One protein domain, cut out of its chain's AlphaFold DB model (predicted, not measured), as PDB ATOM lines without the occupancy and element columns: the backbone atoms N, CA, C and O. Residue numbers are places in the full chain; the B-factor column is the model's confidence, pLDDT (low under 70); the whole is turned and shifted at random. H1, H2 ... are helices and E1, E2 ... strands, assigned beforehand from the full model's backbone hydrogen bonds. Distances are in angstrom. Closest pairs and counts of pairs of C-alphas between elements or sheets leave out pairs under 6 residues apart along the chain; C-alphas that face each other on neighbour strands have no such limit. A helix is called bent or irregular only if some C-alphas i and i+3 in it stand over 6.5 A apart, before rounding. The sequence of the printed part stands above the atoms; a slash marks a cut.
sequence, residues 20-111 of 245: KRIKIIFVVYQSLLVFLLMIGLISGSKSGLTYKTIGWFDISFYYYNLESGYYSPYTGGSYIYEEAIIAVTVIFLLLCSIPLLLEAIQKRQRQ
ATOM      1  N   LYS A  20      66.304 -27.289  38.793       69.94
ATOM      2  CA  LYS A  20      64.993 -27.915  38.589       69.94
ATOM      3  C   LYS A  20      63.855 -26.893  38.631       69.94
ATOM      4  O   LYS A  20      63.048 -26.880  37.708       69.94
ATOM      5  N   ARG A  21      63.807 -26.005  39.635       70.12
ATOM      6  CA  ARG A  21      62.753 -24.975  39.737       70.12
ATOM      7  C   ARG A  21      62.791 -24.008  38.558       70.12
ATOM      8  O   ARG A  21      61.752 -23.721  37.979       70.12
ATOM      9  N   ILE A  22      63.984 -23.584  38.142       73.00
ATOM     10  CA  ILE A  22      64.148 -22.689  36.986       73.00
ATOM     11  C   ILE A  22      63.680 -23.366  35.691       73.00
ATOM     12  O   ILE A  22      62.964 -22.749  34.905       73.00
ATOM     13  N   LYS A  23      64.020 -24.646  35.483       79.44
ATOM     14  CA  LYS A  23      63.525 -25.419  34.332       79.44
ATOM     15  C   LYS A  23      62.002 -25.555  34.346       79.44
ATOM     16  O   LYS A  23      61.383 -25.408  33.301       79.44
ATOM     17  N   ILE A  24      61.398 -25.786  35.512       83.50
ATOM     18  CA  ILE A  24      59.936 -25.855  35.655       83.50
ATOM     19  C   ILE A  24      59.301 -24.509  35.298       83.50
ATOM     20  O   ILE A  24      58.389 -24.481  34.482       83.50
ATOM     21  N   ILE A  25      59.808 -23.395  35.836       82.75
ATOM     22  CA  ILE A  25      59.304 -22.047  35.519       82.75
ATOM     23  C   ILE A  25      59.404 -21.770  34.016       82.75
ATOM     24  O   ILE A  25      58.453 -21.268  33.425       82.75
ATOM     25  N   PHE A  26      60.522 -22.142  33.385       85.00
ATOM     26  CA  PHE A  26      60.696 -22.009  31.940       85.00
ATOM     27  C   PHE A  26      59.642 -22.808  31.162       85.00
ATOM     28  O   PHE A  26      58.987 -22.260  30.281       85.00
ATOM     29  N   VAL A  27      59.436 -24.081  31.507       89.06
ATOM     30  CA  VAL A  27      58.433 -24.935  30.848       89.06
ATOM     31  C   VAL A  27      57.020 -24.389  31.049       89.06
ATOM     32  O   VAL A  27      56.243 -24.352  30.096       89.06
ATOM     33  N   VAL A  28      56.690 -23.921  32.256       91.12
ATOM     34  CA  VAL A  28      55.391 -23.303  32.558       91.12
ATOM     35  C   VAL A  28      55.193 -22.043  31.719       91.12
ATOM     36  O   VAL A  28      54.160 -21.921  31.074       91.12
ATOM     37  N   TYR A  29      56.188 -21.153  31.654       91.81
ATOM     38  CA  TYR A  29      56.140 -19.937  30.837       91.81
ATOM     39  C   TYR A  29      55.903 -20.243  29.354       91.81
ATOM     40  O   TYR A  29      55.010 -19.660  28.742       91.81
ATOM     41  N   GLN A  30      56.649 -21.201  28.791       90.81
ATOM     42  CA  GLN A  30      56.478 -21.612  27.393       90.81
ATOM     43  C   GLN A  30      55.095 -22.226  27.147       90.81
ATOM     44  O   GLN A  30      54.442 -21.913  26.155       90.81
ATOM     45  N   SER A  31      54.609 -23.046  28.079       92.81
ATOM     46  CA  SER A  31      53.266 -23.632  27.994       92.81
ATOM     47  C   SER A  31      52.180 -22.552  28.018       92.81
ATOM     48  O   SER A  31      51.219 -22.624  27.257       92.81
ATOM     49  N   LEU A  32      52.353 -21.519  28.849       93.81
ATOM     50  CA  LEU A  32      51.438 -20.381  28.959       93.81
ATOM     51  C   LEU A  32      51.436 -19.526  27.685       93.81
ATOM     52  O   LEU A  32      50.372 -19.101  27.242       93.81
ATOM     53  N   LEU A  33      52.601 -19.329  27.060       93.19
ATOM     54  CA  LEU A  33      52.729 -18.665  25.758       93.19
ATOM     55  C   LEU A  33      51.980 -19.416  24.656       93.19
ATOM     56  O   LEU A  33      51.207 -18.811  23.917       93.19
ATOM     57  N   VAL A  34      52.171 -20.734  24.569       91.38
ATOM     58  CA  VAL A  34      51.449 -21.573  23.600       91.38
ATOM     59  C   VAL A  34      49.946 -21.511  23.859       91.38
ATOM     60  O   VAL A  34      49.164 -21.343  22.928       91.38
ATOM     61  N   PHE A  35      49.528 -21.585  25.122       93.06
ATOM     62  CA  PHE A  35      48.120 -21.478  25.492       93.06
ATOM     63  C   PHE A  35      47.514 -20.119  25.106       93.06
ATOM     64  O   PHE A  35      46.418 -20.079  24.553       93.06
ATOM     65  N   LEU A  36      48.242 -19.017  25.311       90.69
ATOM     66  CA  LEU A  36      47.830 -17.672  24.896       90.69
ATOM     67  C   LEU A  36      47.662 -17.570  23.373       90.69
ATOM     68  O   LEU A  36      46.670 -17.013  22.893       90.69
ATOM     69  N   LEU A  37      48.608 -18.130  22.612       89.00
ATOM     70  CA  LEU A  37      48.519 -18.200  21.154       89.00
ATOM     71  C   LEU A  37      47.248 -18.950  20.737       89.00
ATOM     72  O   LEU A  37      46.447 -18.420  19.967       89.00
ATOM     73  N   MET A  38      47.024 -20.135  21.311       87.75
ATOM     74  CA  MET A  38      45.853 -20.965  21.025       87.75
ATOM     75  C   MET A  38      44.535 -20.278  21.392       87.75
ATOM     76  O   MET A  38      43.593 -20.344  20.607       87.75
ATOM     77  N   ILE A  39      44.457 -19.582  22.533       86.94
ATOM     78  CA  ILE A  39      43.262 -18.813  22.906       86.94
ATOM     79  C   ILE A  39      42.956 -17.767  21.847       86.94
ATOM     80  O   ILE A  39      41.831 -17.722  21.367       86.94
ATOM     81  N   GLY A  40      43.917 -16.930  21.458       82.69
ATOM     82  CA  GLY A  40      43.597 -15.880  20.492       82.69
ATOM     83  C   GLY A  40      43.296 -16.433  19.093       82.69
ATOM     84  O   GLY A  40      42.465 -15.857  18.392       82.69
ATOM     85  N   LEU A  41      43.868 -17.589  18.719       83.31
ATOM     86  CA  LEU A  41      43.479 -18.306  17.502       83.31
ATOM     87  C   LEU A  41      42.017 -18.756  17.593       83.31
ATOM     88  O   LEU A  41      41.251 -18.510  16.669       83.31
ATOM     89  N   ILE A  42      41.600 -19.369  18.702       81.88
ATOM     90  CA  ILE A  42      40.235 -19.887  18.885       81.88
ATOM     91  C   ILE A  42      39.225 -18.744  19.047       81.88
ATOM     92  O   ILE A  42      38.259 -18.669  18.295       81.88
ATOM     93  N   SER A  43      39.446 -17.835  19.998       77.75
ATOM     94  CA  SER A  43      38.530 -16.738  20.338       77.75
ATOM     95  C   SER A  43      38.414 -15.683  19.242       77.75
ATOM     96  O   SER A  43      37.366 -15.055  19.111       77.75
ATOM     97  N   GLY A  44      39.474 -15.470  18.463       70.75
ATOM     98  CA  GLY A  44      39.427 -14.564  17.319       70.75
ATOM     99  C   GLY A  44      38.844 -15.207  16.057       70.75
ATOM    100  O   GLY A  44      38.519 -14.486  15.118       70.75
ATOM    101  N   SER A  45      38.715 -16.539  16.010       78.12
ATOM    102  CA  SER A  45      38.132 -17.225  14.856       78.12
ATOM    103  C   SER A  45      36.618 -17.089  14.873       78.12
ATOM    104  O   SER A  45      35.966 -17.355  15.883       78.12
ATOM    105  N   LYS A  46      36.033 -16.720  13.734       75.12
ATOM    106  CA  LYS A  46      34.581 -16.657  13.563       75.12
ATOM    107  C   LYS A  46      34.181 -17.410  12.306       75.12
ATOM    108  O   LYS A  46      34.827 -17.314  11.267       75.12
ATOM    109  N   SER A  47      33.077 -18.137  12.387       69.88
ATOM    110  CA  SER A  47      32.429 -18.752  11.231       69.88
ATOM    111  C   SER A  47      31.025 -18.184  11.102       69.88
ATOM    112  O   SER A  47      30.206 -18.363  12.003       69.88
ATOM    113  N   GLY A  48      30.764 -17.489  10.001       68.31
ATOM    114  CA  GLY A  48      29.431 -17.046   9.607       68.31
ATOM    115  C   GLY A  48      28.955 -17.778   8.355       68.31
ATOM    116  O   GLY A  48      29.695 -18.550   7.746       68.31
ATOM    117  N   LEU A  49      27.723 -17.495   7.928       61.91
ATOM    118  CA  LEU A  49      27.159 -18.041   6.689       61.91
ATOM    119  C   LEU A  49      27.935 -17.635   5.430       61.91
ATOM    120  O   LEU A  49      27.746 -18.260   4.405       61.91
ATOM    121  N   THR A  50      28.777 -16.605   5.444       62.84
ATOM    122  CA  THR A  50      29.462 -16.118   4.228       62.84
ATOM    123  C   THR A  50      30.975 -16.007   4.373       62.84
ATOM    124  O   THR A  50      31.650 -15.653   3.409       62.84
ATOM    125  N   TYR A  51      31.517 -16.323   5.552       65.50
ATOM    126  CA  TYR A  51      32.930 -16.142   5.859       65.50
ATOM    127  C   TYR A  51      33.402 -17.123   6.932       65.50
ATOM    128  O   TYR A  51      32.653 -17.541   7.817       65.50
ATOM    129  N   LYS A  52      34.693 -17.440   6.882       67.94
ATOM    130  CA  LYS A  52      35.407 -18.134   7.950       67.94
ATOM    131  C   LYS A  52      36.712 -17.395   8.190       67.94
ATOM    132  O   LYS A  52      37.533 -17.341   7.273       67.94
ATOM    133  N   THR A  53      36.881 -16.841   9.387       68.56
ATOM    134  CA  THR A  53      38.099 -16.152   9.810       68.56
ATOM    135  C   THR A  53      38.899 -16.971  10.812       68.56
ATOM    136  O   THR A  53      38.317 -17.700  11.619       68.56
ATOM    137  N   ILE A  54      40.229 -16.849  10.769       69.06
ATOM    138  CA  ILE A  54      41.120 -17.350  11.826       69.06
ATOM    139  C   ILE A  54      41.536 -16.193  12.740       69.06
ATOM    140  O   ILE A  54      41.944 -15.127  12.275       69.06
ATOM    141  N   GLY A  55      41.431 -16.420  14.050       68.62
ATOM    142  CA  GLY A  55      41.798 -15.465  15.096       68.62
ATOM    143  C   GLY A  55      43.276 -15.087  15.119       68.62
ATOM    144  O   GLY A  55      44.093 -15.763  14.510       68.62
ATOM    145  N   TRP A  56      43.602 -13.982  15.801       68.50
ATOM    146  CA  TRP A  56      44.825 -13.153  15.686       68.50
ATOM    147  C   TRP A  56      45.014 -12.403  14.365       68.50
ATOM    148  O   TRP A  56      45.555 -11.301  14.394       68.50
ATOM    149  N   PHE A  57      44.566 -12.955  13.239       67.00
ATOM    150  CA  PHE A  57      44.918 -12.419  11.921       67.00
ATOM    151  C   PHE A  57      43.731 -11.863  11.126       67.00
ATOM    152  O   PHE A  57      43.942 -11.240  10.093       67.00
ATOM    153  N   ASP A  58      42.497 -12.122  11.574       60.94
ATOM    154  CA  ASP A  58      41.244 -11.776  10.878       60.94
ATOM    155  C   ASP A  58      41.210 -12.221   9.398       60.94
ATOM    156  O   ASP A  58      40.514 -11.658   8.554       60.94
ATOM    157  N   ILE A  59      41.980 -13.265   9.069       61.72
ATOM    158  CA  ILE A  59      42.121 -13.777   7.703       61.72
ATOM    159  C   ILE A  59      40.840 -14.499   7.325       61.72
ATOM    160  O   ILE A  59      40.566 -15.564   7.877       61.72
ATOM    161  N   SER A  60      40.092 -13.962   6.360       61.53
ATOM    162  CA  SER A  60      38.952 -14.646   5.744       61.53
ATOM    163  C   SER A  60      39.419 -15.589   4.633       61.53
ATOM    164  O   SER A  60      40.006 -15.149   3.651       61.53
ATOM    165  N   PHE A  61      39.124 -16.884   4.750       62.44
ATOM    166  CA  PHE A  61      39.557 -17.888   3.760       62.44
ATOM    167  C   PHE A  61      38.605 -18.027   2.572       62.44
ATOM    168  O   PHE A  61      38.996 -18.521   1.516       62.44
ATOM    169  N   TYR A  62      37.357 -17.597   2.741       63.31
ATOM    170  CA  TYR A  62      36.285 -17.796   1.776       63.31
ATOM    171  C   TYR A  62      35.437 -16.537   1.672       63.31
ATOM    172  O   TYR A  62      35.176 -15.889   2.687       63.31
ATOM    173  N   TYR A  63      34.971 -16.240   0.462       65.12
ATOM    174  CA  TYR A  63      33.863 -15.318   0.240       65.12
ATOM    175  C   TYR A  63      32.722 -16.041  -0.464       65.12
ATOM    176  O   TYR A  63      32.927 -16.987  -1.233       65.12
ATOM    177  N   TYR A  64      31.501 -15.595  -0.186       65.06
ATOM    178  CA  TYR A  64      30.326 -16.068  -0.896       65.06
ATOM    179  C   TYR A  64      30.261 -15.391  -2.266       65.06
ATOM    180  O   TYR A  64      30.106 -14.172  -2.354       65.06
ATOM    181  N   ASN A  65      30.407 -16.172  -3.334       69.56
ATOM    182  CA  ASN A  65      30.262 -15.660  -4.685       69.56
ATOM    183  C   ASN A  65      28.770 -15.672  -5.061       69.56
ATOM    184  O   ASN A  65      28.160 -16.731  -5.210       69.56
ATOM    185  N   LEU A  66      28.188 -14.477  -5.197       71.00
ATOM    186  CA  LEU A  66      26.777 -14.280  -5.542       71.00
ATOM    187  C   LEU A  66      26.404 -14.850  -6.921       71.00
ATOM    188  O   LEU A  66      25.255 -15.233  -7.106       71.00
ATOM    189  N   GLU A  67      27.349 -14.928  -7.863       75.19
ATOM    190  CA  GLU A  67      27.105 -15.451  -9.213       75.19
ATOM    191  C   GLU A  67      27.135 -16.978  -9.266       75.19
ATOM    192  O   GLU A  67      26.312 -17.584  -9.947       75.19
ATOM    193  N   SER A  68      28.073 -17.620  -8.564       75.94
ATOM    194  CA  SER A  68      28.194 -19.082  -8.597       75.94
ATOM    195  C   SER A  68      27.339 -19.787  -7.545       75.94
ATOM    196  O   SER A  68      27.095 -20.983  -7.673       75.94
ATOM    197  N   GLY A  69      26.894 -19.080  -6.498       75.62
ATOM    198  CA  GLY A  69      26.171 -19.673  -5.369       75.62
ATOM    199  C   GLY A  69      27.035 -20.583  -4.486       75.62
ATOM    200  O   GLY A  69      26.514 -21.251  -3.595       75.62
ATOM    201  N   TYR A  70      28.351 -20.612  -4.716       70.81
ATOM    202  CA  TYR A  70      29.313 -21.406  -3.956       70.81
ATOM    203  C   TYR A  70      30.346 -20.510  -3.267       70.81
ATOM    204  O   TYR A  70      30.634 -19.389  -3.693       70.81
ATOM    205  N   TYR A  71      30.947 -21.032  -2.196       63.56
ATOM    206  CA  TYR A  71      32.090 -20.395  -1.551       63.56
ATOM    207  C   TYR A  71      33.323 -20.539  -2.435       63.56
ATOM    208  O   TYR A  71      33.732 -21.656  -2.751       63.56
ATOM    209  N   SER A  72      33.934 -19.413  -2.789       62.38
ATOM    210  CA  SER A  72      35.226 -19.407  -3.470       62.38
ATOM    211  C   SER A  72      36.326 -19.066  -2.465       62.38
ATOM    212  O   SER A  72      36.133 -18.157  -1.646       62.38
ATOM    213  N   PRO A  73      37.473 -19.771  -2.478       61.84
ATOM    214  CA  PRO A  73      38.621 -19.366  -1.683       61.84
ATOM    215  C   PRO A  73      39.113 -17.990  -2.147       61.84
ATOM    216  O   PRO A  73      39.120 -17.696  -3.346       61.84
ATOM    217  N   TYR A  74      39.538 -17.149  -1.204       61.75
ATOM    218  CA  TYR A  74      40.302 -15.949  -1.543       61.75
ATOM    219  C   TYR A  74      41.661 -16.388  -2.104       61.75
ATOM    220  O   TYR A  74      42.513 -16.879  -1.371       61.75
ATOM    221  N   THR A  75      41.862 -16.241  -3.414       52.47
ATOM    222  CA  THR A  75      43.159 -16.466  -4.083       52.47
ATOM    223  C   THR A  75      43.963 -15.171  -4.260       52.47
ATOM    224  O   THR A  75      45.086 -15.211  -4.758       52.47
ATOM    225  N   GLY A  76      43.407 -14.022  -3.858       47.06
ATOM    226  CA  GLY A  76      44.016 -12.699  -4.003       47.06
ATOM    227  C   GLY A  76      44.694 -12.216  -2.723       47.06
ATOM    228  O   GLY A  76      44.040 -12.092  -1.687       47.06
ATOM    229  N   GLY A  77      45.996 -11.934  -2.818       53.59
ATOM    230  CA  GLY A  77      46.832 -11.411  -1.738       53.59
ATOM    231  C   GLY A  77      46.310 -10.085  -1.191       53.59
ATOM    232  O   GLY A  77      46.255  -9.077  -1.891       53.59
ATOM    233  N   SER A  78      45.922 -10.095   0.079       55.62
ATOM    234  CA  SER A  78      45.648  -8.889   0.847       55.62
ATOM    235  C   SER A  78      46.873  -8.632   1.723       55.62
ATOM    236  O   SER A  78      47.111  -9.336   2.705       55.62
ATOM    237  N   TYR A  79      47.660  -7.624   1.343       57.16
ATOM    238  CA  TYR A  79      48.863  -7.173   2.057       57.16
ATOM    239  C   TYR A  79      48.595  -6.901   3.551       57.16
ATOM    240  O   TYR A  79      49.458  -7.101   4.398       57.16
ATOM    241  N   ILE A  80      47.356  -6.525   3.886       58.06
ATOM    242  CA  ILE A  80      46.898  -6.237   5.252       58.06
ATOM    243  C   ILE A  80      46.978  -7.487   6.146       58.06
ATOM    244  O   ILE A  80      47.328  -7.396   7.322       58.06
ATOM    245  N   TYR A  81      46.691  -8.670   5.596       64.62
ATOM    246  CA  TYR A  81      46.760  -9.922   6.351       64.62
ATOM    247  C   TYR A  81      48.193 -10.434   6.508       64.62
ATOM    248  O   TYR A  81      48.529 -11.003   7.546       64.62
ATOM    249  N   GLU A  82      49.050 -10.207   5.510       68.25
ATOM    250  CA  GLU A  82      50.469 -10.575   5.575       68.25
ATOM    251  C   GLU A  82      51.190  -9.798   6.687       68.25
ATOM    252  O   GLU A  82      51.906 -10.397   7.493       68.25
ATOM    253  N   GLU A  83      50.933  -8.492   6.811       70.06
ATOM    254  CA  GLU A  83      51.506  -7.654   7.872       70.06
ATOM    255  C   GLU A  83      51.073  -8.099   9.277       70.06
ATOM    256  O   GLU A  83      51.907  -8.193  10.183       70.06
ATOM    257  N   ALA A  84      49.793  -8.438   9.463       74.25
ATOM    258  CA  ALA A  84      49.281  -8.928  10.743       74.25
ATOM    259  C   ALA A  84      49.919 -10.271  11.143       74.25
ATOM    260  O   ALA A  84      50.296 -10.461  12.303       74.25
ATOM    261  N   ILE A  85      50.100 -11.188  10.182       79.12
ATOM    262  CA  ILE A  85      50.779 -12.470  10.420       79.12
ATOM    263  C   ILE A  85      52.223 -12.250  10.850       79.12
ATOM    264  O   ILE A  85      52.668 -12.824  11.852       79.12
ATOM    265  N   ILE A  86      52.948 -11.405  10.118       82.25
ATOM    266  CA  ILE A  86      54.342 -11.085  10.418       82.25
ATOM    267  C   ILE A  86      54.445 -10.456  11.812       82.25
ATOM    268  O   ILE A  86      55.262 -10.906  12.615       82.25
ATOM    269  N   ALA A  87      53.592  -9.483  12.147       83.06
ATOM    270  CA  ALA A  87      53.630  -8.789  13.433       83.06
ATOM    271  C   ALA A  87      53.437  -9.739  14.628       83.06
ATOM    272  O   ALA A  87      54.250  -9.744  15.554       83.06
ATOM    273  N   VAL A  88      52.404 -10.588  14.600       85.00
ATOM    274  CA  VAL A  88      52.145 -11.563  15.677       85.00
ATOM    275  C   VAL A  88      53.282 -12.578  15.768       85.00
ATOM    276  O   VAL A  88      53.755 -12.873  16.865       85.00
ATOM    277  N   THR A  89      53.782 -13.062  14.628       86.50
ATOM    278  CA  THR A  89      54.915 -13.998  14.597       86.50
ATOM    279  C   THR A  89      56.152 -13.380  15.249       86.50
ATOM    280  O   THR A  89      56.772 -14.002  16.111       86.50
ATOM    281  N   VAL A  90      56.486 -12.131  14.908       90.00
ATOM    282  CA  VAL A  90      57.618 -11.401  15.497       90.00
ATOM    283  C   VAL A  90      57.431 -11.211  17.004       90.00
ATOM    284  O   VAL A  90      58.367 -11.466  17.759       90.00
ATOM    285  N   ILE A  91      56.236 -10.831  17.466       90.50
ATOM    286  CA  ILE A  91      55.950 -10.661  18.899       90.50
ATOM    287  C   ILE A  91      56.176 -11.969  19.664       90.50
ATOM    288  O   ILE A  91      56.870 -11.972  20.683       90.50
ATOM    289  N   PHE A  92      55.644 -13.092  19.180       90.00
ATOM    290  CA  PHE A  92      55.824 -14.382  19.851       90.00
ATOM    291  C   PHE A  92      57.276 -14.868  19.800       90.00
ATOM    292  O   PHE A  92      57.762 -15.404  20.794       90.00
ATOM    293  N   LEU A  93      58.009 -14.625  18.707       91.31
ATOM    294  CA  LEU A  93      59.448 -14.906  18.645       91.31
ATOM    295  C   LEU A  93      60.234 -14.083  19.673       91.31
ATOM    296  O   LEU A  93      61.092 -14.630  20.373       91.31
ATOM    297  N   LEU A  94      59.913 -12.794  19.816       91.75
ATOM    298  CA  LEU A  94      60.510 -11.933  20.836       91.75
ATOM    299  C   LEU A  94      60.211 -12.464  22.241       91.75
ATOM    300  O   LEU A  94      61.144 -12.634  23.025       91.75
ATOM    301  N   LEU A  95      58.956 -12.808  22.545       91.25
ATOM    302  CA  LEU A  95      58.562 -13.359  23.847       91.25
ATOM    303  C   LEU A  95      59.264 -14.692  24.150       91.25
ATOM    304  O   LEU A  95      59.808 -14.871  25.239       91.25
ATOM    305  N   CYS A  96      59.354 -15.596  23.172       89.56
ATOM    306  CA  CYS A  96      60.082 -16.858  23.307       89.56
ATOM    307  C   CYS A  96      61.582 -16.656  23.586       89.56
ATOM    308  O   CYS A  96      62.193 -17.482  24.268       89.56
ATOM    309  N   SER A  97      62.177 -15.562  23.097       88.12
ATOM    310  CA  SER A  97      63.604 -15.256  23.277       88.12
ATOM    311  C   SER A  97      63.963 -14.686  24.659       88.12
ATOM    312  O   SER A  97      65.101 -14.847  25.106       88.12
ATOM    313  N   ILE A  98      63.008 -14.077  25.376       88.56
ATOM    314  CA  ILE A  98      63.215 -13.458  26.702       88.56
ATOM    315  C   ILE A  98      63.954 -14.374  27.691       88.56
ATOM    316  O   ILE A  98      64.959 -13.940  28.259       88.56
ATOM    317  N   PRO A  99      63.529 -15.629  27.933       85.44
ATOM    318  CA  PRO A  99      64.216 -16.488  28.894       85.44
ATOM    319  C   PRO A  99      65.668 -16.805  28.505       85.44
ATOM    320  O   PRO A  99      66.523 -16.872  29.389       85.44
ATOM    321  N   LEU A 100      65.965 -16.940  27.209       84.94
ATOM    322  CA  LEU A 100      67.333 -17.157  26.724       84.94
ATOM    323  C   LEU A 100      68.208 -15.924  26.984       84.94
ATOM    324  O   LEU A 100      69.341 -16.050  27.452       84.94
ATOM    325  N   LEU A 101      67.664 -14.728  26.740       84.75
ATOM    326  CA  LEU A 101      68.340 -13.463  27.035       84.75
ATOM    327  C   LEU A 101      68.609 -13.311  28.537       84.75
ATOM    328  O   LEU A 101      69.719 -12.955  28.933       84.75
ATOM    329  N   LEU A 102      67.630 -13.636  29.384       81.94
ATOM    330  CA  LEU A 102      67.794 -13.607  30.838       81.94
ATOM    331  C   LEU A 102      68.880 -14.580  31.310       81.94
ATOM    332  O   LEU A 102      69.697 -14.216  32.155       81.94
ATOM    333  N   GLU A 103      68.931 -15.795  30.761       81.06
ATOM    334  CA  GLU A 103      69.971 -16.770  31.098       81.06
ATOM    335  C   GLU A 103      71.367 -16.296  30.667       81.06
ATOM    336  O   GLU A 103      72.323 -16.406  31.443       81.06
ATOM    337  N   ALA A 104      71.487 -15.700  29.478       83.00
ATOM    338  CA  ALA A 104      72.735 -15.113  29.000       83.00
ATOM    339  C   ALA A 104      73.215 -13.969  29.910       83.00
ATOM    340  O   ALA A 104      74.386 -13.936  30.300       83.00
ATOM    341  N   ILE A 105      72.304 -13.075  30.316       81.94
ATOM    342  CA  ILE A 105      72.598 -11.978  31.250       81.94
ATOM    343  C   ILE A 105      73.069 -12.537  32.600       81.94
ATOM    344  O   ILE A 105      74.110 -12.126  33.104       81.94
ATOM    345  N   GLN A 106      72.364 -13.517  33.170       79.00
ATOM    346  CA  GLN A 106      72.751 -14.145  34.441       79.00
ATOM    347  C   GLN A 106      74.118 -14.834  34.368       79.00
ATOM    348  O   GLN A 106      74.911 -14.765  35.308       79.00
ATOM    349  N   LYS A 107      74.400 -15.534  33.261       81.62
ATOM    350  CA  LYS A 107      75.691 -16.195  33.041       81.62
ATOM    351  C   LYS A 107      76.823 -15.172  33.034       81.62
ATOM    352  O   LYS A 107      77.832 -15.394  33.701       81.62
ATOM    353  N   ARG A 108      76.630 -14.054  32.333       80.06
ATOM    354  CA  ARG A 108      77.591 -12.951  32.285       80.06
ATOM    355  C   ARG A 108      77.819 -12.336  33.666       80.06
ATOM    356  O   ARG A 108      78.964 -12.256  34.101       80.06
ATOM    357  N   GLN A 109      76.740 -12.020  34.388       78.12
ATOM    358  CA  GLN A 109      76.823 -11.475  35.747       78.12
ATOM    359  C   GLN A 109      77.670 -12.367  36.660       78.12
ATOM    360  O   GLN A 109      78.525 -11.874  37.383       78.12
ATOM    361  N   ARG A 110      77.515 -13.692  36.582       78.25
ATOM    362  CA  ARG A 110      78.321 -14.629  37.379       78.25
ATOM    363  C   ARG A 110      79.815 -14.581  37.055       78.25
ATOM    364  O   ARG A 110      80.630 -14.717  37.954       78.25
ATOM    365  N   GLN A 111      80.167 -14.433  35.781       78.88
ATOM    366  CA  GLN A 111      81.566 -14.393  35.346       78.88
ATOM    367  C   GLN A 111      82.262 -13.095  35.761       78.88
ATOM    368  O   GLN A 111      83.473 -13.083  35.968       78.88
TER     369      GLN A 111
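What this domain is: This is residues 20 to 111 of the 245 residues of an uncharacterized protein of Ruminococcus sp. CAG:177 (UniProt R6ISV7). A long, thin rod: two long helices, H1 and bent H2, run opposite ways at a shallow tilt between H1 and arm H2a, and the chain between them makes a small head of loops and short strands at one end. In that head E2 and E3 form a hairpin, and E1 folds back beside short stretches before and after it; at the other end residues 101 to 111 of H2 stick out free. The printed part has 92 residues, with two named helices and three named strands in the order H1, E1, E2, E3, H2; the two-stranded sheet E2 - E3 is antiparallel, and the class is mostly helix. The whole is extended, with a radius of gyration of the C-alphas of 19.7 A and spans of 70 by 24 by 12 A.

How they stand to each other: E2, residues 62 to 64, and E3, residues 71 to 73, are an antiparallel hairpin at 145 degrees, with N 63 and O 72 within hydrogen-bond range at 3.1 A. E1, residues 52 to 54, pairs with no named strand; residues 46 to 47 and 59 to 60 pair with it in short antiparallel stretches. H2, residues 79 to 111, was assigned as one helix by its hydrogen bonds but is bent: C-alphas 96 and 99 are 7.0 A apart, and its arms H2a, residues 79 to 96, and H2b, residues 99 to 111, stand at a steep tilt of 36 degrees, only just past shallow. H1, residues 20 to 44, and H2a only just touch, with 3 pairs of C-alphas within 8 A, through residues 30 to 33 and 92 to 96 alone; the closest C-alphas, Gln 30 and Cys 96, are 7.2 A apart. They run opposite ways at a shallow tilt of 17 degrees. H1 and H2b are close but not clearly touching, the closest C-alphas being Phe 26 and Pro 99 at 7.2 A. In H1, H2a and H2b every O i to N i+4 pair is within hydrogen-bond range.

Where its parts are: H1 begins at C-alpha 20 (64.993, -27.915, 38.589) and is 35.8 A long. H2a is 25.9 A long and H2b 18.6 A, ending at C-alpha 111 (81.566, -14.393, 35.346). E2 begins at C-alpha 62 (36.285, -17.796, 1.776).

The domain as a whole: The C-alphas farthest apart, those of Glu 67 and Gln 111, are 70.4 A apart. The printed part has no cut and no long link. pLDDT is under 70 at residue 20 and residues 47 to 65 and 71 to 82.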